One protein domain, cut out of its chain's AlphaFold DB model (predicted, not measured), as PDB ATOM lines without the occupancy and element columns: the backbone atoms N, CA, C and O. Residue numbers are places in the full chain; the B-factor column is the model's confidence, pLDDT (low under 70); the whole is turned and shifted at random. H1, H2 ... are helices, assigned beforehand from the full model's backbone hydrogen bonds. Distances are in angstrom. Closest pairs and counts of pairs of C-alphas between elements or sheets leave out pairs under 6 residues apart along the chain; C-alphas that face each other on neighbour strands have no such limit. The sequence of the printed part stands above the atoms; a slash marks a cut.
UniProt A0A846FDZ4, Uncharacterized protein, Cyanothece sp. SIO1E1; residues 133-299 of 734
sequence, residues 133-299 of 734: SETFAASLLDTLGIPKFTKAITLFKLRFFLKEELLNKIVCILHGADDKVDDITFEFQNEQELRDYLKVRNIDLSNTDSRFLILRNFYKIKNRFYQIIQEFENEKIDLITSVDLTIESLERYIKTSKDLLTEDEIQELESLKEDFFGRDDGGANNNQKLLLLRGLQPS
ATOM      1  N   SER A 133     101.581 100.677  63.533       92.25
ATOM      2  CA  SER A 133     100.416 101.437  63.069       92.25
ATOM      3  C   SER A 133     100.373 101.578  61.551       92.25
ATOM      4  O   SER A 133      99.305 101.466  60.955       92.25
ATOM      5  N   GLU A 134     101.535 101.713  60.917       91.50
ATOM      6  CA  GLU A 134     101.657 101.777  59.466       91.50
ATOM      7  C   GLU A 134     101.279 100.452  58.781       91.50
ATOM      8  O   GLU A 134     100.492 100.451  57.833       91.50
ATOM      9  N   THR A 135     101.781  99.313  59.278       92.44
ATOM     10  CA  THR A 135     101.433  97.990  58.733       92.44
ATOM     11  C   THR A 135      99.960  97.674  58.959       92.44
ATOM     12  O   THR A 135      99.322  97.100  58.075       92.44
ATOM     13  N   PHE A 136      99.403  98.067  60.109       92.75
ATOM     14  CA  PHE A 136      97.974  97.954  60.377       92.75
ATOM     15  C   PHE A 136      97.157  98.788  59.386       92.75
ATOM     16  O   PHE A 136      96.257  98.241  58.761       92.75
ATOM     17  N   ALA A 137      97.484 100.071  59.206       90.56
ATOM     18  CA  ALA A 137      96.751 100.965  58.314       90.56
ATOM     19  C   ALA A 137      96.793 100.482  56.859       90.56
ATOM     20  O   ALA A 137      95.748 100.370  56.225       90.56
ATOM     21  N   ALA A 138      97.977 100.113  56.361       90.44
ATOM     22  CA  ALA A 138      98.140  99.571  55.014       90.44
ATOM     23  C   ALA A 138      97.335  98.280  54.817       90.44
ATOM     24  O   ALA A 138      96.579  98.154  53.857       90.44
ATOM     25  N   SER A 139      97.460  97.337  55.758       90.12
ATOM     26  CA  SER A 139      96.758  96.053  55.675       90.12
ATOM     27  C   SER A 139      95.251  96.229  55.816       90.12
ATOM     28  O   SER A 139      94.507  95.522  55.150       90.12
ATOM     29  N   LEU A 140      94.785  97.164  56.648       87.31
ATOM     30  CA  LEU A 140      93.366  97.464  56.803       87.31
ATOM     31  C   LEU A 140      92.801  98.053  55.512       87.31
ATOM     32  O   LEU A 140      91.803  97.545  55.021       87.31
ATOM     33  N   LEU A 141      93.444  99.074  54.938       82.69
ATOM     34  CA  LEU A 141      92.976  99.694  53.697       82.69
ATOM     35  C   LEU A 141      92.989  98.713  52.514       82.69
ATOM     36  O   LEU A 141      92.041  98.720  51.731       82.69
ATOM     37  N   ASP A 142      94.002  97.845  52.401       82.00
ATOM     38  CA  ASP A 142      94.029  96.812  51.352       82.00
ATOM     39  C   ASP A 142      93.008  95.691  51.608       82.00
ATOM     40  O   ASP A 142      92.336  95.260  50.672       82.00
ATOM     41  N   THR A 143      92.812  95.272  52.867       81.00
ATOM     42  CA  THR A 143      91.763  94.296  53.240       81.00
ATOM     43  C   THR A 143      90.372  94.844  52.923       81.00
ATOM     44  O   THR A 143      89.532  94.115  52.413       81.00
ATOM     45  N   LEU A 144      90.146  96.139  53.157       76.38
ATOM     46  CA  LEU A 144      88.914  96.840  52.782       76.38
ATOM     47  C   LEU A 144      88.809  97.126  51.274       76.38
ATOM     48  O   LEU A 144      87.792  97.641  50.820       76.38
ATOM     49  N   GLY A 145      89.857  96.856  50.492       73.62
ATOM     50  CA  GLY A 145      89.860  97.075  49.048       73.62
ATOM     51  C   GLY A 145      89.883  98.538  48.601       73.62
ATOM     52  O   GLY A 145      89.745  98.785  47.403       73.62
ATOM     53  N   ILE A 146      90.094  99.502  49.508       75.38
ATOM     54  CA  ILE A 146      89.996 100.944  49.219       75.38
ATOM     55  C   ILE A 146      90.903 101.369  48.051       75.38
ATOM     56  O   ILE A 146      90.384 101.988  47.126       75.38
ATOM     57  N   PRO A 147      92.199 100.991  47.975       74.94
ATOM     58  CA  PRO A 147      93.054 101.408  46.858       74.94
ATOM     59  C   PRO A 147      92.575 100.883  45.498       74.94
ATOM     60  O   PRO A 147      92.546 101.615  44.508       74.94
ATOM     61  N   LYS A 148      92.162  99.609  45.453       72.88
ATOM     62  CA  LYS A 148      91.629  98.972  44.239       72.88
ATOM     63  C   LYS A 148      90.328  99.645  43.809       72.88
ATOM     64  O   LYS A 148      90.096  99.830  42.618       72.88
ATOM     65  N   PHE A 149      89.513 100.041  44.780       70.88
ATOM     66  CA  PHE A 149      88.256 100.716  44.532       70.88
ATOM     67  C   PHE A 149      88.411 102.153  44.046       70.88
ATOM     68  O   PHE A 149      87.830 102.506  43.022       70.88
ATOM     69  N   THR A 150      89.249 102.951  44.707       75.75
ATOM     70  CA  THR A 150      89.620 104.292  44.245       75.75
ATOM     71  C   THR A 150      90.100 104.234  42.799       75.75
ATOM     72  O   THR A 150      89.606 104.987  41.965       75.75
ATOM     73  N   LYS A 151      90.978 103.277  42.460       77.00
ATOM     74  CA  LYS A 151      91.448 103.077  41.082       77.00
ATOM     75  C   LYS A 151      90.306 102.758  40.110       77.00
ATOM     76  O   LYS A 151      90.275 103.329  39.024       77.00
ATOM     77  N   ALA A 152      89.379 101.873  40.483       72.12
ATOM     78  CA  ALA A 152      88.248 101.502  39.633       72.12
ATOM     79  C   ALA A 152      87.321 102.696  39.343       72.12
ATOM     80  O   ALA A 152      86.937 102.908  38.194       72.12
ATOM     81  N   ILE A 153      87.013 103.521  40.352       73.81
ATOM     82  CA  ILE A 153      86.226 104.746  40.148       73.81
ATOM     83  C   ILE A 153      86.998 105.749  39.285       73.81
ATOM     84  O   ILE A 153      86.415 106.327  38.371       73.81
ATOM     85  N   THR A 154      88.297 105.942  39.530       82.00
ATOM     86  CA  THR A 154      89.130 106.825  38.702       82.00
ATOM     87  C   THR A 154      89.142 106.371  37.243       82.00
ATOM     88  O   THR A 154      88.971 107.193  36.346       82.00
ATOM     89  N   LEU A 155      89.294 105.066  36.989       78.12
ATOM     90  CA  LEU A 155      89.225 104.491  35.642       78.12
ATOM     91  C   LEU A 155      87.865 104.772  34.998       78.12
ATOM     92  O   LEU A 155      87.807 105.181  33.839       78.12
ATOM     93  N   PHE A 156      86.782 104.584  35.750       74.88
ATOM     94  CA  PHE A 156      85.438 104.875  35.276       74.88
ATOM     95  C   PHE A 156      85.272 106.355  34.901       74.88
ATOM     96  O   PHE A 156      84.874 106.659  33.776       74.88
ATOM     97  N   LYS A 157      85.626 107.274  35.807       80.19
ATOM     98  CA  LYS A 157      85.548 108.721  35.572       80.19
ATOM     99  C   LYS A 157      86.410 109.144  34.379       80.19
ATOM    100  O   LYS A 157      85.953 109.925  33.551       80.19
ATOM    101  N   LEU A 158      87.615 108.583  34.240       84.88
ATOM    102  CA  LEU A 158      88.501 108.828  33.097       84.88
ATOM    103  C   LEU A 158      87.870 108.354  31.783       84.88
ATOM    104  O   LEU A 158      87.888 109.080  30.791       84.88
ATOM    105  N   ARG A 159      87.288 107.149  31.771       79.62
ATOM    106  CA  ARG A 159      86.589 106.604  30.601       79.62
ATOM    107  C   ARG A 159      85.399 107.475  30.216       79.62
ATOM    108  O   ARG A 159      85.267 107.799  29.041       79.62
ATOM    109  N   PHE A 160      84.572 107.859  31.184       76.50
ATOM    110  CA  PHE A 160      83.428 108.737  30.958       76.50
ATOM    111  C   PHE A 160      83.873 110.082  30.373       76.50
ATOM    112  O   PHE A 160      83.385 110.481  29.323       76.50
ATOM    113  N   PHE A 161      84.872 110.726  30.979       86.12
ATOM    114  CA  PHE A 161      85.427 111.979  30.475       86.12
ATOM    115  C   PHE A 161      85.929 111.854  29.029       86.12
ATOM    116  O   PHE A 161      85.540 112.635  28.165       86.12
ATOM    117  N   LEU A 162      86.766 110.855  28.732       87.19
ATOM    118  CA  LEU A 162      87.366 110.727  27.403       87.19
ATOM    119  C   LEU A 162      86.360 110.315  26.326       87.19
ATOM    120  O   LEU A 162      86.453 110.814  25.206       87.19
ATOM    121  N   LYS A 163      85.434 109.400  26.636       77.38
ATOM    122  CA  LYS A 163      84.482 108.855  25.656       77.38
ATOM    123  C   LYS A 163      83.210 109.685  25.546       77.38
ATOM    124  O   LYS A 163      82.829 110.054  24.443       77.38
ATOM    125  N   GLU A 164      82.574 109.977  26.672       73.62
ATOM    126  CA  GLU A 164      81.228 110.554  26.695       73.62
ATOM    127  C   GLU A 164      81.237 112.081  26.698       73.62
ATOM    128  O   GLU A 164      80.268 112.706  26.269       73.62
ATOM    129  N   GLU A 165      82.324 112.700  27.163       83.25
ATOM    130  CA  GLU A 165      82.400 114.155  27.279       83.25
ATOM    131  C   GLU A 165      83.303 114.775  26.208       83.25
ATOM    132  O   GLU A 165      82.845 115.570  25.387       83.25
ATOM    133  N   LEU A 166      84.584 114.404  26.183       89.94
ATOM    134  CA  LEU A 166      85.570 115.008  25.293       89.94
ATOM    135  C   LEU A 166      85.370 114.566  23.841       89.94
ATOM    136  O   LEU A 166      85.257 115.413  22.957       89.94
ATOM    137  N   LEU A 167      85.312 113.254  23.586       86.94
ATOM    138  CA  LEU A 167      85.152 112.732  22.229       86.94
ATOM    139  C   LEU A 167      83.816 113.164  21.611       86.94
ATOM    140  O   LEU A 167      83.817 113.609  20.471       86.94
ATOM    141  N   ASN A 168      82.711 113.121  22.362       81.94
ATOM    142  CA  ASN A 168      81.408 113.584  21.874       81.94
ATOM    143  C   ASN A 168      81.411 115.077  21.513       81.94
ATOM    144  O   ASN A 168      80.872 115.452  20.478       81.94
ATOM    145  N   LYS A 169      82.069 115.943  22.299       88.50
ATOM    146  CA  LYS A 169      82.217 117.360  21.920       88.50
ATOM    147  C   LYS A 169      83.048 117.532  20.647       88.50
ATOM    148  O   LYS A 169      82.695 118.359  19.813       88.50
ATOM    149  N   ILE A 170      84.104 116.733  20.465       91.00
ATOM    150  CA  ILE A 170      84.872 116.709  19.209       91.00
ATOM    151  C   ILE A 170      83.972 116.276  18.042       91.00
ATOM    152  O   ILE A 170      84.004 116.918  16.999       91.00
ATOM    153  N   VAL A 171      83.150 115.236  18.212       84.88
ATOM    154  CA  VAL A 171      82.180 114.783  17.197       84.88
ATOM    155  C   VAL A 171      81.224 115.913  16.818       84.88
ATOM    156  O   VAL A 171      81.095 116.206  15.636       84.88
ATOM    157  N   CYS A 172      80.631 116.606  17.796       84.50
ATOM    158  CA  CYS A 172      79.714 117.720  17.542       84.50
ATOM    159  C   CYS A 172      80.348 118.842  16.706       84.50
ATOM    160  O   CYS A 172      79.693 119.358  15.806       84.50
ATOM    161  N   ILE A 173      81.608 119.200  16.979       87.56
ATOM    162  CA  ILE A 173      82.338 120.213  16.198       87.56
ATOM    163  C   ILE A 173      82.553 119.718  14.759       87.56
ATOM    164  O   ILE A 173      82.365 120.454  13.797       87.56
ATOM    165  N   LEU A 174      82.914 118.443  14.597       85.38
ATOM    166  CA  LEU A 174      83.229 117.858  13.291       85.38
ATOM    167  C   LEU A 174      81.999 117.469  12.465       85.38
ATOM    168  O   LEU A 174      82.140 117.256  11.263       85.38
ATOM    169  N   HIS A 175      80.814 117.391  13.069       80.06
ATOM    170  CA  HIS A 175      79.569 117.074  12.367       80.06
ATOM    171  C   HIS A 175      79.264 118.107  11.262       80.06
ATOM    172  O   HIS A 175      78.659 117.773  10.246       80.06
ATOM    173  N   GLY A 176      79.727 119.356  11.422       69.62
ATOM    174  CA  GLY A 176      79.683 120.380  10.372       69.62
ATOM    175  C   GLY A 176      80.601 120.091   9.174       69.62
ATOM    176  O   GLY A 176      80.249 120.431   8.042       69.62
ATOM    177  N   ALA A 177      81.734 119.421   9.406       72.44
ATOM    178  CA  ALA A 177      82.725 119.071   8.388       72.44
ATOM    179  C   ALA A 177      82.349 117.802   7.606       72.44
ATOM    180  O   ALA A 177      82.508 117.751   6.383       72.44
ATOM    181  N   ASP A 178      81.880 116.766   8.305       72.38
ATOM    182  CA  ASP A 178      81.374 115.525   7.716       72.38
ATOM    183  C   ASP A 178      80.401 114.846   8.697       72.38
ATOM    184  O   ASP A 178      80.770 114.487   9.817       72.38
ATOM    185  N   ASP A 179      79.158 114.636   8.266       67.56
ATOM    186  CA  ASP A 179      78.087 114.026   9.064       67.56
ATOM    187  C   ASP A 179      78.382 112.558   9.427       67.56
ATOM    188  O   ASP A 179      77.850 112.025  10.399       67.56
ATOM    189  N   LYS A 180      79.294 111.899   8.702       69.38
ATOM    190  CA  LYS A 180      79.675 110.494   8.937       69.38
ATOM    191  C   LYS A 180      80.681 110.314  10.067       69.38
ATOM    192  O   LYS A 180      81.097 109.186  10.342       69.38
ATOM    193  N   VAL A 181      81.112 111.392  10.718       64.38
ATOM    194  CA  VAL A 181      81.928 111.303  11.939       64.38
ATOM    195  C   VAL A 181      81.163 110.550  13.035       64.38
ATOM    196  O   VAL A 181      81.769 109.758  13.763       64.38
ATOM    197  N   ASP A 182      79.837 110.695  13.074       61.81
ATOM    198  CA  ASP A 182      78.945 109.981  13.990       61.81
ATOM    199  C   ASP A 182      79.072 108.454  13.830       61.81
ATOM    200  O   ASP A 182      79.251 107.740  14.822       61.81
ATOM    201  N   ASP A 183      79.112 107.959  12.585       59.03
ATOM    202  CA  ASP A 183      79.268 106.530  12.263       59.03
ATOM    203  C   ASP A 183      80.595 105.960  12.811       59.03
ATOM    204  O   ASP A 183      80.687 104.816  13.264       59.03
ATOM    205  N   ILE A 184      81.663 106.767  12.816       60.88
ATOM    206  CA  ILE A 184      83.003 106.331  13.245       60.88
ATOM    207  C   ILE A 184      83.094 106.162  14.757       60.88
ATOM    208  O   ILE A 184      83.940 105.390  15.233       60.88
ATOM    209  N   THR A 185      82.237 106.833  15.520       55.66
ATOM    210  CA  THR A 185      82.259 106.809  16.986       55.66
ATOM    211  C   THR A 185      82.031 105.393  17.532       55.66
ATOM    212  O   THR A 185      82.658 105.024  18.525       55.66
ATOM    213  N   PHE A 186      81.297 104.537  16.806       49.91
ATOM    214  CA  PHE A 186      80.856 103.230  17.312       49.91
ATOM    215  C   PHE A 186      81.297 101.997  16.493       49.91
ATOM    216  O   PHE A 186      81.264 100.892  17.029       49.91
ATOM    217  N   GLU A 187      81.757 102.137  15.240       52.44
ATOM    218  CA  GLU A 187      81.694 100.992  14.304       52.44
ATOM    219  C   GLU A 187      82.993 100.224  13.963       52.44
ATOM    220  O   GLU A 187      82.896  99.086  13.503       52.44
ATOM    221  N   PHE A 188      84.206 100.764  14.159       62.62
ATOM    222  CA  PHE A 188      85.419 100.177  13.535       62.62
ATOM    223  C   PHE A 188      86.485  99.696  14.527       62.62
ATOM    224  O   PHE A 188      86.951 100.482  15.357       62.62
ATOM    225  N   GLN A 189      86.935  98.437  14.387       57.31
ATOM    226  CA  GLN A 189      87.996  97.836  15.213       57.31
ATOM    227  C   GLN A 189      89.408  98.047  14.650       57.31
ATOM    228  O   GLN A 189      90.400  97.945  15.373       57.31
ATOM    229  N   ASN A 190      89.531  98.307  13.349       66.06
ATOM    230  CA  ASN A 190      90.810  98.560  12.690       66.06
ATOM    231  C   ASN A 190      90.650  99.545  11.517       66.06
ATOM    232  O   ASN A 190      89.556  99.766  11.000       66.06
ATOM    233  N   GLU A 191      91.766 100.138  11.071       70.06
ATOM    234  CA  GLU A 191      91.748 101.115   9.966       70.06
ATOM    235  C   GLU A 191      91.274 100.479   8.644       70.06
ATOM    236  O   GLU A 191      90.774 101.176   7.763       70.06
ATOM    237  N   GLN A 192      91.402  99.156   8.491       67.81
ATOM    238  CA  GLN A 192      90.963  98.455   7.288       67.81
ATOM    239  C   GLN A 192      89.432  98.381   7.197       67.81
ATOM    240  O   GLN A 192      88.888  98.626   6.125       67.81
ATOM    241  N   GLU A 193      88.740  98.126   8.307       65.44
ATOM    242  CA  GLU A 193      87.273  98.162   8.381       65.44
ATOM    243  C   GLU A 193      86.724  99.554   8.075       65.44
ATOM    244  O   GLU A 193      85.795  99.676   7.278       65.44
ATOM    245  N   LEU A 194      87.362 100.600   8.612       71.06
ATOM    246  CA  LEU A 194      87.038 101.979   8.248       71.06
ATOM    247  C   LEU A 194      87.199 102.190   6.737       71.06
ATOM    248  O   LEU A 194      86.297 102.690   6.073       71.06
ATOM    249  N   ARG A 195      88.327 101.776   6.149       70.00
ATOM    250  CA  ARG A 195      88.553 101.918   4.698       70.00
ATOM    251  C   ARG A 195      87.505 101.185   3.873       70.00
ATOM    252  O   ARG A 195      87.087 101.696   2.837       70.00
ATOM    253  N   ASP A 196      87.104  99.995   4.297       65.50
ATOM    254  CA  ASP A 196      86.111  99.206   3.582       65.50
ATOM    255  C   ASP A 196      84.703  99.814   3.711       65.50
ATOM    256  O   ASP A 196      83.983  99.854   2.713       65.50
ATOM    257  N   TYR A 197      84.357 100.401   4.860       66.94
ATOM    258  CA  TYR A 197      83.139 101.199   5.042       66.94
ATOM    259  C   TYR A 197      83.087 102.411   4.102       66.94
ATOM    260  O   TYR A 197      82.117 102.613   3.366       66.94
ATOM    261  N   LEU A 198      84.171 103.187   4.061       71.38
ATOM    262  CA  LEU A 198      84.247 104.402   3.248       71.38
ATOM    263  C   LEU A 198      84.159 104.096   1.742       71.38
ATOM    264  O   LEU A 198      83.495 104.832   1.009       71.38
ATOM    265  N   LYS A 199      84.719 102.963   1.285       69.31
ATOM    266  CA  LYS A 199      84.554 102.483  -0.104       69.31
ATOM    267  C   LYS A 199      83.095 102.216  -0.460       69.31
ATOM    268  O   LYS A 199      82.658 102.602  -1.540       69.31
ATOM    269  N   VAL A 200      82.335 101.562   0.424       62.28
ATOM    270  CA  VAL A 200      80.909 101.253   0.191       62.28
ATOM    271  C   VAL A 200      80.079 102.536   0.066       62.28
ATOM    272  O   VAL A 200      79.096 102.577  -0.672       62.28
ATOM    273  N   ARG A 201      80.503 103.613   0.733       63.69
ATOM    274  CA  ARG A 201      79.888 104.946   0.661       63.69
ATOM    275  C   ARG A 201      80.454 105.836  -0.453       63.69
ATOM    276  O   ARG A 201      80.131 107.023  -0.486       63.69
ATOM    277  N   ASN A 202      81.251 105.267  -1.362       67.12
ATOM    278  CA  ASN A 202      81.835 105.941  -2.523       67.12
ATOM    279  C   ASN A 202      82.715 107.158  -2.164       67.12
ATOM    280  O   ASN A 202      82.738 108.143  -2.899       67.12
ATOM    281  N   ILE A 203      83.405 107.098  -1.020       71.94
ATOM    282  CA  ILE A 203      84.418 108.085  -0.615       71.94
ATOM    283  C   ILE A 203      85.770 107.658  -1.195       71.94
ATOM    284  O   ILE A 203      86.142 106.483  -1.098       71.94
ATOM    285  N   ASP A 204      86.507 108.598  -1.790       74.69
ATOM    286  CA  ASP A 204      87.842 108.317  -2.313       74.69
ATOM    287  C   ASP A 204      88.837 108.158  -1.154       74.69
ATOM    288  O   ASP A 204      88.918 108.977  -0.246       74.69
ATOM    289  N   LEU A 205      89.603 107.067  -1.175       78.62
ATOM    290  CA  LEU A 205      90.612 106.753  -0.159       78.62
ATOM    291  C   LEU A 205      91.981 107.379  -0.458       78.62
ATOM    292  O   LEU A 205      92.970 107.062   0.217       78.62
ATOM    293  N   SER A 206      92.073 108.192  -1.507       76.25
ATOM    294  CA  SER A 206      93.272 108.947  -1.830       76.25
ATOM    295  C   SER A 206      93.613 109.923  -0.701       76.25
ATOM    296  O   SER A 206      92.749 110.481  -0.032       76.25
ATOM    297  N   ASN A 207      94.905 110.197  -0.502       75.44
ATOM    298  CA  ASN A 207      95.342 111.242   0.436       75.44
ATOM    299  C   ASN A 207      95.039 112.667  -0.079       75.44
ATOM    300  O   ASN A 207      95.595 113.627   0.442       75.44
ATOM    301  N   THR A 208      94.228 112.798  -1.127       73.81
ATOM    302  CA  THR A 208      93.764 114.072  -1.682       73.81
ATOM    303  C   THR A 208      92.300 114.349  -1.356       73.81
ATOM    304  O   THR A 208      91.878 115.492  -1.484       73.81
ATOM    305  N   ASP A 209      91.536 113.341  -0.920       80.75
ATOM    306  CA  ASP A 209      90.154 113.524  -0.476       80.75
ATOM    307  C   ASP A 209      90.125 114.001   0.985       80.75
ATOM    308  O   ASP A 209      90.530 113.290   1.913       80.75
ATOM    309  N   SER A 210      89.649 115.229   1.190       80.62
ATOM    310  CA  SER A 210      89.569 115.865   2.506       80.62
ATOM    311  C   SER A 210      88.676 115.088   3.477       80.62
ATOM    312  O   SER A 210      89.028 114.967   4.650       80.62
ATOM    313  N   ARG A 211      87.570 114.499   2.999       81.06
ATOM    314  CA  ARG A 211      86.628 113.740   3.837       81.06
ATOM    315  C   ARG A 211      87.288 112.485   4.379       81.06
ATOM    316  O   ARG A 211      87.250 112.227   5.579       81.06
ATOM    317  N   PHE A 212      87.989 111.741   3.522       82.56
ATOM    318  CA  PHE A 212      88.757 110.579   3.971       82.56
ATOM    319  C   PHE A 212      89.807 110.949   5.027       82.56
ATOM    320  O   PHE A 212      89.967 110.231   6.018       82.56
ATOM    321  N   LEU A 213      90.521 112.063   4.842       85.56
ATOM    322  CA  LEU A 213      91.545 112.508   5.788       85.56
ATOM    323  C   LEU A 213      90.957 112.917   7.146       85.56
ATOM    324  O   LEU A 213      91.525 112.519   8.166       85.56
ATOM    325  N   ILE A 214      89.827 113.634   7.166       86.19
ATOM    326  CA  ILE A 214      89.096 114.009   8.390       86.19
ATOM    327  C   ILE A 214      88.673 112.748   9.149       86.19
ATOM    328  O   ILE A 214      89.087 112.542  10.292       86.19
ATOM    329  N   LEU A 215      87.955 111.844   8.479       85.00
ATOM    330  CA  LEU A 215      87.437 110.601   9.056       85.00
ATOM    331  C   LEU A 215      88.567 109.691   9.580       85.00
ATOM    332  O   LEU A 215      88.485 109.133  10.677       85.00
ATOM    333  N   ARG A 216      89.683 109.588   8.846       86.88
ATOM    334  CA  ARG A 216      90.871 108.833   9.278       86.88
ATOM    335  C   ARG A 216      91.566 109.473  10.479       86.88
ATOM    336  O   ARG A 216      92.024 108.753  11.369       86.88
ATOM    337  N   ASN A 217      91.720 110.797  10.497       88.88
ATOM    338  CA  ASN A 217      92.367 111.495  11.607       88.88
ATOM    339  C   ASN A 217      91.511 111.401  12.877       88.88
ATOM    340  O   ASN A 217      92.058 111.117  13.944       88.88
ATOM    341  N   PHE A 218      90.188 111.536  12.750       89.06
ATOM    342  CA  PHE A 218      89.243 111.342  13.848       89.06
ATOM    343  C   PHE A 218      89.320 109.915  14.420       89.06
ATOM    344  O   PHE A 218      89.491 109.723  15.624       89.06
ATOM    345  N   TYR A 219      89.333 108.897  13.553       85.88
ATOM    346  CA  TYR A 219      89.529 107.506  13.973       85.88
ATOM    347  C   TYR A 219      90.825 107.302  14.784       85.88
ATOM    348  O   TYR A 219      90.839 106.565  15.774       85.88
ATOM    349  N   LYS A 220      91.921 107.976  14.407       89.19
ATOM    350  CA  LYS A 220      93.205 107.883  15.123       89.19
ATOM    351  C   LYS A 220      93.144 108.474  16.531       89.19
ATOM    352  O   LYS A 220      93.646 107.829  17.450       89.19
ATOM    353  N   ILE A 221      92.559 109.662  16.711       92.06
ATOM    354  CA  ILE A 221      92.437 110.268  18.049       92.06
ATOM    355  C   ILE A 221      91.495 109.451  18.940       92.06
ATOM    356  O   ILE A 221      91.871 109.142  20.071       92.06
ATOM    357  N   LYS A 222      90.360 108.978  18.404       87.94
ATOM    358  CA  LYS A 222      89.449 108.058  19.105       87.94
ATOM    359  C   LYS A 222      90.200 106.842  19.655       87.94
ATOM    360  O   LYS A 222      90.156 106.551  20.849       87.94
ATOM    361  N   ASN A 223      90.946 106.153  18.792       85.94
ATOM    362  CA  ASN A 223      91.706 104.974  19.198       85.94
ATOM    363  C   ASN A 223      92.820 105.294  20.191       85.94
ATOM    364  O   ASN A 223      93.113 104.475  21.060       85.94
ATOM    365  N   ARG A 224      93.450 106.468  20.083       92.12
ATOM    366  CA  ARG A 224      94.473 106.876  21.042       92.12
ATOM    367  C   ARG A 224      93.879 107.077  22.436       92.12
ATOM    368  O   ARG A 224      94.482 106.614  23.399       92.12
ATOM    369  N   PHE A 225      92.689 107.668  22.551       91.25
ATOM    370  CA  PHE A 225      91.983 107.770  23.833       91.25
ATOM    371  C   PHE A 225      91.652 106.392  24.417       91.25
ATOM    372  O   PHE A 225      91.880 106.161  25.603       91.25
ATOM    373  N   TYR A 226      91.206 105.438  23.594       84.31
ATOM    374  CA  TYR A 226      90.964 104.065  24.058       84.31
ATOM    375  C   TYR A 226      92.244 103.373  24.543       84.31
ATOM    376  O   TYR A 226      92.229 102.701  25.572       84.31
ATOM    377  N   GLN A 227      93.372 103.587  23.860       86.81
ATOM    378  CA  GLN A 227      94.672 103.076  24.304       86.81
ATOM    379  C   GLN A 227      95.108 103.673  25.644       86.81
ATOM    380  O   GLN A 227      95.597 102.930  26.486       86.81
ATOM    381  N   ILE A 228      94.905 104.976  25.865       90.88
ATOM    382  CA  ILE A 228      95.236 105.636  27.140       90.88
ATOM    383  C   ILE A 228      94.441 105.002  28.291       90.88
ATOM    384  O   ILE A 228      95.022 104.645  29.313       90.88
ATOM    385  N   ILE A 229      93.134 104.786  28.104       84.75
ATOM    386  CA  ILE A 229      92.279 104.113  29.097       84.75
ATOM    387  C   ILE A 229      92.822 102.711  29.412       84.75
ATOM    388  O   ILE A 229      92.972 102.354  30.580       84.75
ATOM    389  N   GLN A 230      93.172 101.939  28.380       81.44
ATOM    390  CA  GLN A 230      93.737 100.592  28.522       81.44
ATOM    391  C   GLN A 230      95.118 100.585  29.199       81.44
ATOM    392  O   GLN A 230      95.423  99.695  29.993       81.44
ATOM    393  N   GLU A 231      95.987 101.548  28.898       88.50
ATOM    394  CA  GLU A 231      97.303 101.677  29.533       88.50
ATOM    395  C   GLU A 231      97.171 102.023  31.026       88.50
ATOM    396  O   GLU A 231      97.900 101.450  31.841       88.50
ATOM    397  N   PHE A 232      96.217 102.888  31.394       86.44
ATOM    398  CA  PHE A 232      95.909 103.224  32.790       86.44
ATOM    399  C   PHE A 232      95.313 102.030  33.551       86.44
ATOM    400  O   PHE A 232      95.761 101.688  34.648       86.44
ATOM    401  N   GLU A 233      94.342 101.341  32.944       81.12
ATOM    402  CA  GLU A 233      93.721 100.130  33.487       81.12
ATOM    403  C   GLU A 233      94.774  99.069  33.856       81.12
ATOM    404  O   GLU A 233      94.787  98.552  34.980       81.12
ATOM    405  N   ASN A 234      95.717  98.833  32.940       83.00
ATOM    406  CA  ASN A 234      96.803  97.863  33.074       83.00
ATOM    407  C   ASN A 234      98.015  98.366  33.890       83.00
ATOM    408  O   ASN A 234      99.060  97.718  33.866       83.00
ATOM    409  N   GLU A 235      97.903  99.501  34.592       83.75
ATOM    410  CA  GLU A 235      98.957 100.070  35.460       83.75
ATOM    411  C   GLU A 235     100.262 100.425  34.731       83.75
ATOM    412  O   GLU A 235     101.328 100.493  35.341       83.75
ATOM    413  N   LYS A 236     100.202 100.667  33.417       89.94
ATOM    414  CA  LYS A 236     101.373 101.098  32.637       89.94
ATOM    415  C   LYS A 236     101.649 102.591  32.788       89.94
ATOM    416  O   LYS A 236     102.799 103.005  32.663       89.94
ATOM    417  N   ILE A 237     100.603 103.378  33.027       91.06
ATOM    418  CA  ILE A 237     100.651 104.833  33.203       91.06
ATOM    419  C   ILE A 237      99.789 105.248  34.401       91.06
ATOM    420  O   ILE A 237      98.833 104.554  34.747       91.06
ATOM    421  N   ASP A 238     100.119 106.378  35.032       88.19
ATOM    422  CA  ASP A 238      99.302 106.975  36.096       88.19
ATOM    423  C   ASP A 238      98.254 107.963  35.536       88.19
ATOM    424  O   ASP A 238      98.211 108.239  34.332       88.19
ATOM    425  N   LEU A 239      97.365 108.477  36.396       88.75
ATOM    426  CA  LEU A 239      96.279 109.373  35.972       88.75
ATOM    427  C   LEU A 239      96.822 110.681  35.371       88.75
ATOM    428  O   LEU A 239      96.300 111.155  34.365       88.75
ATOM    429  N   ILE A 240      97.884 111.239  35.960       87.38
ATOM    430  CA  ILE A 240      98.514 112.481  35.486       87.38
ATOM    431  C   ILE A 240      99.052 112.269  34.070       87.38
ATOM    432  O   ILE A 240      98.705 113.020  33.162       87.38
ATOM    433  N   THR A 241      99.801 111.185  33.864       90.12
ATOM    434  CA  THR A 241     100.330 110.788  32.555       90.12
ATOM    435  C   THR A 241      99.205 110.538  31.550       90.12
ATOM    436  O   THR A 241      99.328 110.892  30.381       90.12
ATOM    437  N   SER A 242      98.081 109.963  31.987       93.06
ATOM    438  CA  SER A 242      96.913 109.729  31.126       93.06
ATOM    439  C   SER A 242      96.308 111.040  30.611       93.06
ATOM    440  O   SER A 242      95.995 111.159  29.424       93.06
ATOM    441  N   VAL A 243      96.185 112.046  31.484       92.12
ATOM    442  CA  VAL A 243      95.721 113.389  31.108       92.12
ATOM    443  C   VAL A 243      96.737 114.081  30.194       92.12
ATOM    444  O   VAL A 243      96.343 114.625  29.167       92.12
ATOM    445  N   ASP A 244      98.035 113.987  30.486       90.12
ATOM    446  CA  ASP A 244      99.095 114.572  29.649       90.12
ATOM    447  C   ASP A 244      99.101 114.000  28.228       90.12
ATOM    448  O   ASP A 244      99.120 114.742  27.245       90.12
ATOM    449  N   LEU A 245      99.000 112.675  28.101       94.00
ATOM    450  CA  LEU A 245      98.912 112.009  26.802       94.00
ATOM    451  C   LEU A 245      97.626 112.369  26.051       94.00
ATOM    452  O   LEU A 245      97.626 112.382  24.817       94.00
ATOM    453  N   THR A 246      96.536 112.656  26.766       95.38
ATOM    454  CA  THR A 246      95.277 113.124  26.168       95.38
ATOM    455  C   THR A 246      95.462 114.510  25.558       95.38
ATOM    456  O   THR A 246      95.108 114.703  24.393       95.38
ATOM    457  N   ILE A 247      96.074 115.435  26.307       93.62
ATOM    458  CA  ILE A 247      96.391 116.793  25.844       93.62
ATOM    459  C   ILE A 247      97.259 116.720  24.586       93.62
ATOM    460  O   ILE A 247      96.873 117.249  23.544       93.62
ATOM    461  N   GLU A 248      98.368 115.978  24.635       93.88
ATOM    462  CA  GLU A 248      99.287 115.843  23.496       93.88
ATOM    463  C   GLU A 248      98.585 115.258  22.256       93.88
ATOM    464  O   GLU A 248      98.819 115.680  21.118       93.88
ATOM    465  N   SER A 249      97.702 114.277  22.459       95.19
ATOM    466  CA  SER A 249      96.960 113.637  21.369       95.19
ATOM    467  C   SER A 249      95.968 114.599  20.714       95.19
ATOM    468  O   SER A 249      95.862 114.612  19.485       95.19
ATOM    469  N   LEU A 250      95.281 115.421  21.513       95.06
ATOM    470  CA  LEU A 250      94.357 116.443  21.024       95.06
ATOM    471  C   LEU A 250      95.096 117.561  20.283       95.06
ATOM    472  O   LEU A 250      94.706 117.927  19.178       95.06
ATOM    473  N   GLU A 251      96.215 118.045  20.816       94.50
ATOM    474  CA  GLU A 251      97.047 119.055  20.149       94.50
ATOM    475  C   GLU A 251      97.586 118.568  18.810       94.50
ATOM    476  O   GLU A 251      97.559 119.285  17.804       94.50
ATOM    477  N   ARG A 252      98.046 117.315  18.776       94.31
ATOM    478  CA  ARG A 252      98.495 116.684  17.540       94.31
ATOM    479  C   ARG A 252      97.359 116.599  16.528       94.31
ATOM    480  O   ARG A 252      97.600 116.893  15.360       94.31
ATOM    481  N   TYR A 253      96.154 116.232  16.965       94.62
ATOM    482  CA  TYR A 253      94.973 116.172  16.108       94.62
ATOM    483  C   TYR A 253      94.631 117.542  15.513       94.62
ATOM    484  O   TYR A 253      94.593 117.657  14.288       94.62
ATOM    485  N   ILE A 254      94.498 118.579  16.351       94.00
ATOM    486  CA  ILE A 254      94.232 119.965  15.925       94.00
ATOM    487  C   ILE A 254      95.258 120.399  14.877       94.00
ATOM    488  O   ILE A 254      94.905 120.837  13.783       94.00
ATOM    489  N   LYS A 255      96.548 120.178  15.160       93.75
ATOM    490  CA  LYS A 255      97.636 120.518  14.239       93.75
ATOM    491  C   LYS A 255      97.524 119.793  12.896       93.75
ATOM    492  O   LYS A 255      97.775 120.403  11.864       93.75
ATOM    493  N   THR A 256      97.186 118.503  12.894       90.56
ATOM    494  CA  THR A 256      97.054 117.715  11.654       90.56
ATOM    495  C   THR A 256      95.777 117.995  10.870       90.56
ATOM    496  O   THR A 256      95.727 117.674   9.685       90.56
ATOM    497  N   SER A 257      94.762 118.568  11.514       89.19
ATOM    498  CA  SER A 257      93.466 118.874  10.902       89.19
ATOM    499  C   SER A 257      93.346 120.329  10.442       89.19
ATOM    500  O   SER A 257      92.382 120.664   9.766       89.19
ATOM    501  N   LYS A 258      94.340 121.176  10.741       91.75
ATOM    502  CA  LYS A 258      94.336 122.616  10.441       91.75
ATOM    503  C   LYS A 258      94.120 122.962   8.966       91.75
ATOM    504  O   LYS A 258      93.442 123.935   8.673       91.75
ATOM    505  N   ASP A 259      94.668 122.158   8.058       88.62
ATOM    506  CA  ASP A 259      94.520 122.360   6.609       88.62
ATOM    507  C   ASP A 259      93.279 121.646   6.029       88.62
ATOM    508  O   ASP A 259      93.027 121.717   4.827       88.62
ATOM    509  N   LEU A 260      92.542 120.899   6.860       87.62
ATOM    510  CA  LEU A 260      91.398 120.070   6.459       87.62
ATOM    511  C   LEU A 260      90.053 120.642   6.913       87.62
ATOM    512  O   LEU A 260      89.048 120.390   6.254       87.62
ATOM    513  N   LEU A 261      90.042 121.364   8.033       88.19
ATOM    514  CA  LEU A 261      88.860 121.947   8.666       88.19
ATOM    515  C   LEU A 261      88.800 123.460   8.429       88.19
ATOM    516  O   LEU A 261      89.785 124.086   8.032       88.19
ATOM    517  N   THR A 262      87.635 124.051   8.671       90.19
ATOM    518  CA  THR A 262      87.439 125.505   8.629       90.19
ATOM    519  C   THR A 262      88.156 126.208   9.786       90.19
ATOM    520  O   THR A 262      88.466 125.597  10.811       90.19
ATOM    521  N   GLU A 263      88.426 127.513   9.641       89.69
ATOM    522  CA  GLU A 263      89.025 128.309  10.728       89.69
ATOM    523  C   GLU A 263      88.155 128.285  11.995       89.69
ATOM    524  O   GLU A 263      88.696 128.168  13.093       89.69
ATOM    525  N   ASP A 264      86.829 128.309  11.836       89.81
ATOM    526  CA  ASP A 264      85.871 128.259  12.945       89.81
ATOM    527  C   ASP A 264      85.949 126.918  13.698       89.81
ATOM    528  O   ASP A 264      86.100 126.907  14.918       89.81
ATOM    529  N   GLU A 265      85.958 125.781  12.993       91.19
ATOM    530  CA  GLU A 265      86.073 124.445  13.611       91.19
ATOM    531  C   GLU A 265      87.407 124.254  14.348       91.19
ATOM    532  O   GLU A 265      87.459 123.648  15.421       91.19
ATOM    533  N   ILE A 266      88.507 124.779  13.797       93.81
ATOM    534  CA  ILE A 266      89.811 124.751  14.473       93.81
ATOM    535  C   ILE A 266      89.784 125.615  15.732       93.81
ATOM    536  O   ILE A 266      90.275 125.176  16.774       93.81
ATOM    537  N   GLN A 267      89.186 126.804  15.664       92.25
ATOM    538  CA  GLN A 267      89.050 127.690  16.815       92.25
ATOM    539  C   GLN A 267      88.176 127.065  17.913       92.25
ATOM    540  O   GLN A 267      88.500 127.197  19.096       92.25
ATOM    541  N   GLU A 268      87.111 126.346  17.547       93.38
ATOM    542  CA  GLU A 268      86.272 125.591  18.482       93.38
ATOM    543  C   GLU A 268      87.035 124.435  19.141       93.38
ATOM    544  O   GLU A 268      86.934 124.254  20.355       93.38
ATOM    545  N   LEU A 269      87.855 123.686  18.392       93.31
ATOM    546  CA  LEU A 269      88.702 122.630  18.964       93.31
ATOM    547  C   LEU A 269      89.782 123.189  19.905       93.31
ATOM    548  O   LEU A 269      90.075 122.583  20.939       93.31
ATOM    549  N   GLU A 270      90.377 124.335  19.565       92.94
ATOM    550  CA  GLU A 270      91.319 125.031  20.447       92.94
ATOM    551  C   GLU A 270      90.619 125.526  21.719       92.94
ATOM    552  O   GLU A 270      91.131 125.293  22.815       92.94
ATOM    553  N   SER A 271      89.418 126.107  21.600       92.25
ATOM    554  CA  SER A 271      88.595 126.509  22.750       92.25
ATOM    555  C   SER A 271      88.237 125.315  23.632       92.25
ATOM    556  O   SER A 271      88.395 125.380  24.846       92.25
ATOM    557  N   LEU A 272      87.829 124.192  23.034       93.19
ATOM    558  CA  LEU A 272      87.521 122.956  23.749       93.19
ATOM    559  C   LEU A 272      88.726 122.458  24.561       93.19
ATOM    560  O   LEU A 272      88.573 122.018  25.703       93.19
ATOM    561  N   LYS A 273      89.932 122.528  23.981       92.06
ATOM    562  CA  LYS A 273      91.170 122.184  24.688       92.06
ATOM    563  C   LYS A 273      91.396 123.122  25.875       92.06
ATOM    564  O   LYS A 273      91.675 122.646  26.974       92.06
ATOM    565  N   GLU A 274      91.276 124.431  25.665       89.38
ATOM    566  CA  GLU A 274      91.459 125.429  26.726       89.38
ATOM    567  C   GLU A 274      90.439 125.267  27.863       89.38
ATOM    568  O   GLU A 274      90.814 125.370  29.032       89.38
ATOM    569  N   ASP A 275      89.181 124.953  27.546       89.12
ATOM    570  CA  ASP A 275      88.104 124.785  28.526       89.12
ATOM    571  C   ASP A 275      88.380 123.639  29.507       89.12
ATOM    572  O   ASP A 275      88.123 123.765  30.707       89.12
ATOM    573  N   PHE A 276      88.930 122.525  29.015       88.12
ATOM    574  CA  PHE A 276      89.211 121.352  29.846       88.12
ATOM    575  C   PHE A 276      90.603 121.345  30.470       88.12
ATOM    576  O   PHE A 276      90.771 120.860  31.590       88.12
ATOM    577  N   PHE A 277      91.609 121.843  29.753       89.31
ATOM    578  CA  PHE A 277      93.011 121.655  30.127       89.31
ATOM    579  C   PHE A 277      93.729 122.959  30.483       89.31
ATOM    580  O   PHE A 277      94.749 122.912  31.169       89.31
ATOM    581  N   GLY A 278      93.167 124.113  30.123       83.50
ATOM    582  CA  GLY A 278      93.768 125.425  30.352       83.50
ATOM    583  C   GLY A 278      94.739 125.846  29.248       83.50
ATOM    584  O   GLY A 278      94.924 125.150  28.246       83.50
ATOM    585  N   ARG A 279      95.342 127.027  29.422       75.44
ATOM    586  CA  ARG A 279      96.320 127.600  28.486       75.44
ATOM    587  C   ARG A 279      97.751 127.253  28.876       75.44
ATOM    588  O   ARG A 279      98.100 127.227  30.051       75.44
ATOM    589  N   ASP A 280      98.586 127.057  27.861       62.88
ATOM    590  CA  ASP A 280      99.988 126.639  27.992       62.88
ATOM    591  C   ASP A 280     100.962 127.833  28.148       62.88
ATOM    592  O   ASP A 280     102.174 127.720  27.976       62.88
ATOM    593  N   ASP A 281     100.440 129.023  28.457       58.16
ATOM    594  CA  ASP A 281     101.159 130.304  28.455       58.16
ATOM    595  C   ASP A 281     101.837 130.652  29.796       58.16
ATOM    596  O   ASP A 281     102.352 131.757  29.975       58.16
ATOM    597  N   GLY A 282     101.892 129.710  30.745       52.16
ATOM    598  CA  GLY A 282     102.594 129.883  32.027       52.16
ATOM    599  C   GLY A 282     101.991 130.962  32.941       52.16
ATOM    600  O   GLY A 282     102.612 131.350  33.934       52.16
ATOM    601  N   GLY A 283     100.794 131.458  32.614       45.94
ATOM    602  CA  GLY A 283     100.053 132.441  33.396       45.94
ATOM    603  C   GLY A 283      99.340 131.833  34.609       45.94
ATOM    604  O   GLY A 283      99.098 130.633  34.694       45.94
ATOM    605  N   ALA A 284      98.955 132.691  35.555       42.88
ATOM    606  CA  ALA A 284      98.376 132.349  36.862       42.88
ATOM    607  C   ALA A 284      96.991 131.646  36.843       42.88
ATOM    608  O   ALA A 284      96.344 131.560  37.883       42.88
ATOM    609  N   ASN A 285      96.535 131.138  35.693       49.28
ATOM    610  CA  ASN A 285      95.242 130.473  35.506       49.28
ATOM    611  C   ASN A 285      95.382 128.990  35.107       49.28
ATOM    612  O   ASN A 285      94.543 128.449  34.400       49.28
ATOM    613  N   ASN A 286      96.420 128.315  35.606       55.88
ATOM    614  CA  ASN A 286      96.743 126.909  35.323       55.88
ATOM    615  C   ASN A 286      95.877 125.900  36.120       55.88
ATOM    616  O   ASN A 286      96.348 124.865  36.591       55.88
ATOM    617  N   ASN A 287      94.602 126.237  36.334       69.88
ATOM    618  CA  ASN A 287      93.735 125.543  37.284       69.88
ATOM    619  C   ASN A 287      92.835 124.491  36.622       69.88
ATOM    620  O   ASN A 287      92.407 123.584  37.328       69.88
ATOM    621  N   GLN A 288      92.553 124.553  35.309       82.88
ATOM    622  CA  GLN A 288      91.619 123.606  34.671       82.88
ATOM    623  C   GLN A 288      92.133 122.165  34.696       82.88
ATOM    624  O   GLN A 288      91.423 121.287  35.174       82.88
ATOM    625  N   LYS A 289      93.387 121.914  34.293       84.31
ATOM    626  CA  LYS A 289      93.986 120.572  34.386       84.31
ATOM    627  C   LYS A 289      93.961 120.029  35.818       84.31
ATOM    628  O   LYS A 289      93.658 118.858  36.029       84.31
ATOM    629  N   LEU A 290      94.257 120.875  36.808       77.44
ATOM    630  CA  LEU A 290      94.216 120.488  38.221       77.44
ATOM    631  C   LEU A 290      92.781 120.189  38.686       77.44
ATOM    632  O   LEU A 290      92.559 119.212  39.394       77.44
ATOM    633  N   LEU A 291      91.805 121.000  38.268       81.25
ATOM    634  CA  LEU A 291      90.380 120.783  38.531       81.25
ATOM    635  C   LEU A 291      89.884 119.484  37.888       81.25
ATOM    636  O   LEU A 291      89.168 118.729  38.540       81.25
ATOM    637  N   LEU A 292      90.309 119.190  36.657       85.00
ATOM    638  CA  LEU A 292      90.009 117.938  35.968       85.00
ATOM    639  C   LEU A 292      90.604 116.747  36.722       85.00
ATOM    640  O   LEU A 292      89.881 115.805  37.031       85.00
ATOM    641  N   LEU A 293      91.892 116.796  37.077       83.44
ATOM    642  CA  LEU A 293      92.547 115.734  37.851       83.44
ATOM    643  C   LEU A 293      91.836 115.482  39.187       83.44
ATOM    644  O   LEU A 293      91.602 114.328  39.544       83.44
ATOM    645  N   ARG A 294      91.421 116.547  39.881       77.38
ATOM    646  CA  ARG A 294      90.609 116.453  41.102       77.38
ATOM    647  C   ARG A 294      89.215 115.887  40.854       77.38
ATOM    648  O   ARG A 294      88.717 115.158  41.695       77.38
ATOM    649  N   GLY A 295      88.577 116.206  39.730       78.38
ATOM    650  CA  GLY A 295      87.268 115.652  39.377       78.38
ATOM    651  C   GLY A 295      87.334 114.160  39.041       78.38
ATOM    652  O   GLY A 295      86.431 113.403  39.405       78.38
ATOM    653  N   LEU A 296      88.415 113.738  38.378       83.62
ATOM    654  CA  LEU A 296      88.664 112.359  37.957       83.62
ATOM    655  C   LEU A 296      89.057 111.442  39.116       83.62
ATOM    656  O   LEU A 296      88.698 110.266  39.105       83.62
ATOM    657  N   GLN A 297      89.769 111.952  40.118       80.69
ATOM    658  CA  GLN A 297      90.083 111.196  41.323       80.69
ATOM    659  C   GLN A 297      88.910 111.297  42.308       80.69
ATOM    660  O   GLN A 297      88.498 112.401  42.652       80.69
ATOM    661  N   PRO A 298      88.310 110.185  42.759       74.81
ATOM    662  CA  PRO A 298      87.240 110.270  43.740       74.81
ATOM    663  C   PRO A 298      87.800 110.753  45.074       74.81
ATOM    664  O   PRO A 298      88.840 110.269  45.534       74.81
ATOM    665  N   SER A 299      87.080 111.668  45.719       71.19
ATOM    666  CA  SER A 299      87.380 111.980  47.109       71.19
ATOM    667  C   SER A 299      87.162 110.738  47.972       71.19
ATOM    668  O   SER A 299      86.359 109.851  47.670       71.19
TER     669      SER A 299
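What this domain is: This is residues 133 to 299 of the 734 residues of an uncharacterized protein of Cyanothece sp. SIO1E1 (UniProt A0A846FDZ4). Four helices, H2, H5, H6 and H7, make an up-and-down bundle, each running against the one before it; H2 reaches past one end towards H1, and residues 139 to 146 stick out there. H3 and H4 pack on H5 towards the other end, and H8 packs on H7 at residues 275 to 277. The printed part has 167 residues, with eight named helices, H1 to H8 along the chain, and no named strand: all helix. It is only just loose, close to compact, with a radius of gyration of the C-alphas of 18.9 A, and flat, spanning 68 by 40 by 20 A.

Where its parts are: H1, residues 133 to 143, begins at C-alpha 133 (100.416, 101.437, 63.069). H2, 146 to 174, is 40.3 A long. H3 is 181 to 187 and H4 191 to 200. H5, 210 to 233, is 35.0 A; H6, 239 to 257, 27.0 A; H7, 263 to 277, 20.9 A. H8, 288 to 296, ends at C-alpha 296 (88.664, 112.359, 37.957).

How they stand to each other: H5 and H6, a hairpin, touch at a shallow tilt of 6 degrees, the closest C-alphas, of Ile 228 and Ser 242, 6.0 A apart. H2 touches H5 with residues 155 to 167 alone, Arg 159 and Ile 229 having the closest C-alphas, 6.4 A apart. H5 and H7 are apart. H1 and H2 are close but not clearly touching. Every O i to N i+4 pair is within hydrogen-bond range in H1 and H4 to H8; H2 has 22 of 25, H3 2 of 3.

The domain as a whole: The C-alphas farthest apart, of Ser 133 and Asn 202, are 68.3 A apart. The printed part has no cut and no long link. pLDDT is under 70 in 29 residues, among them 179 to 190 and 280 to 287.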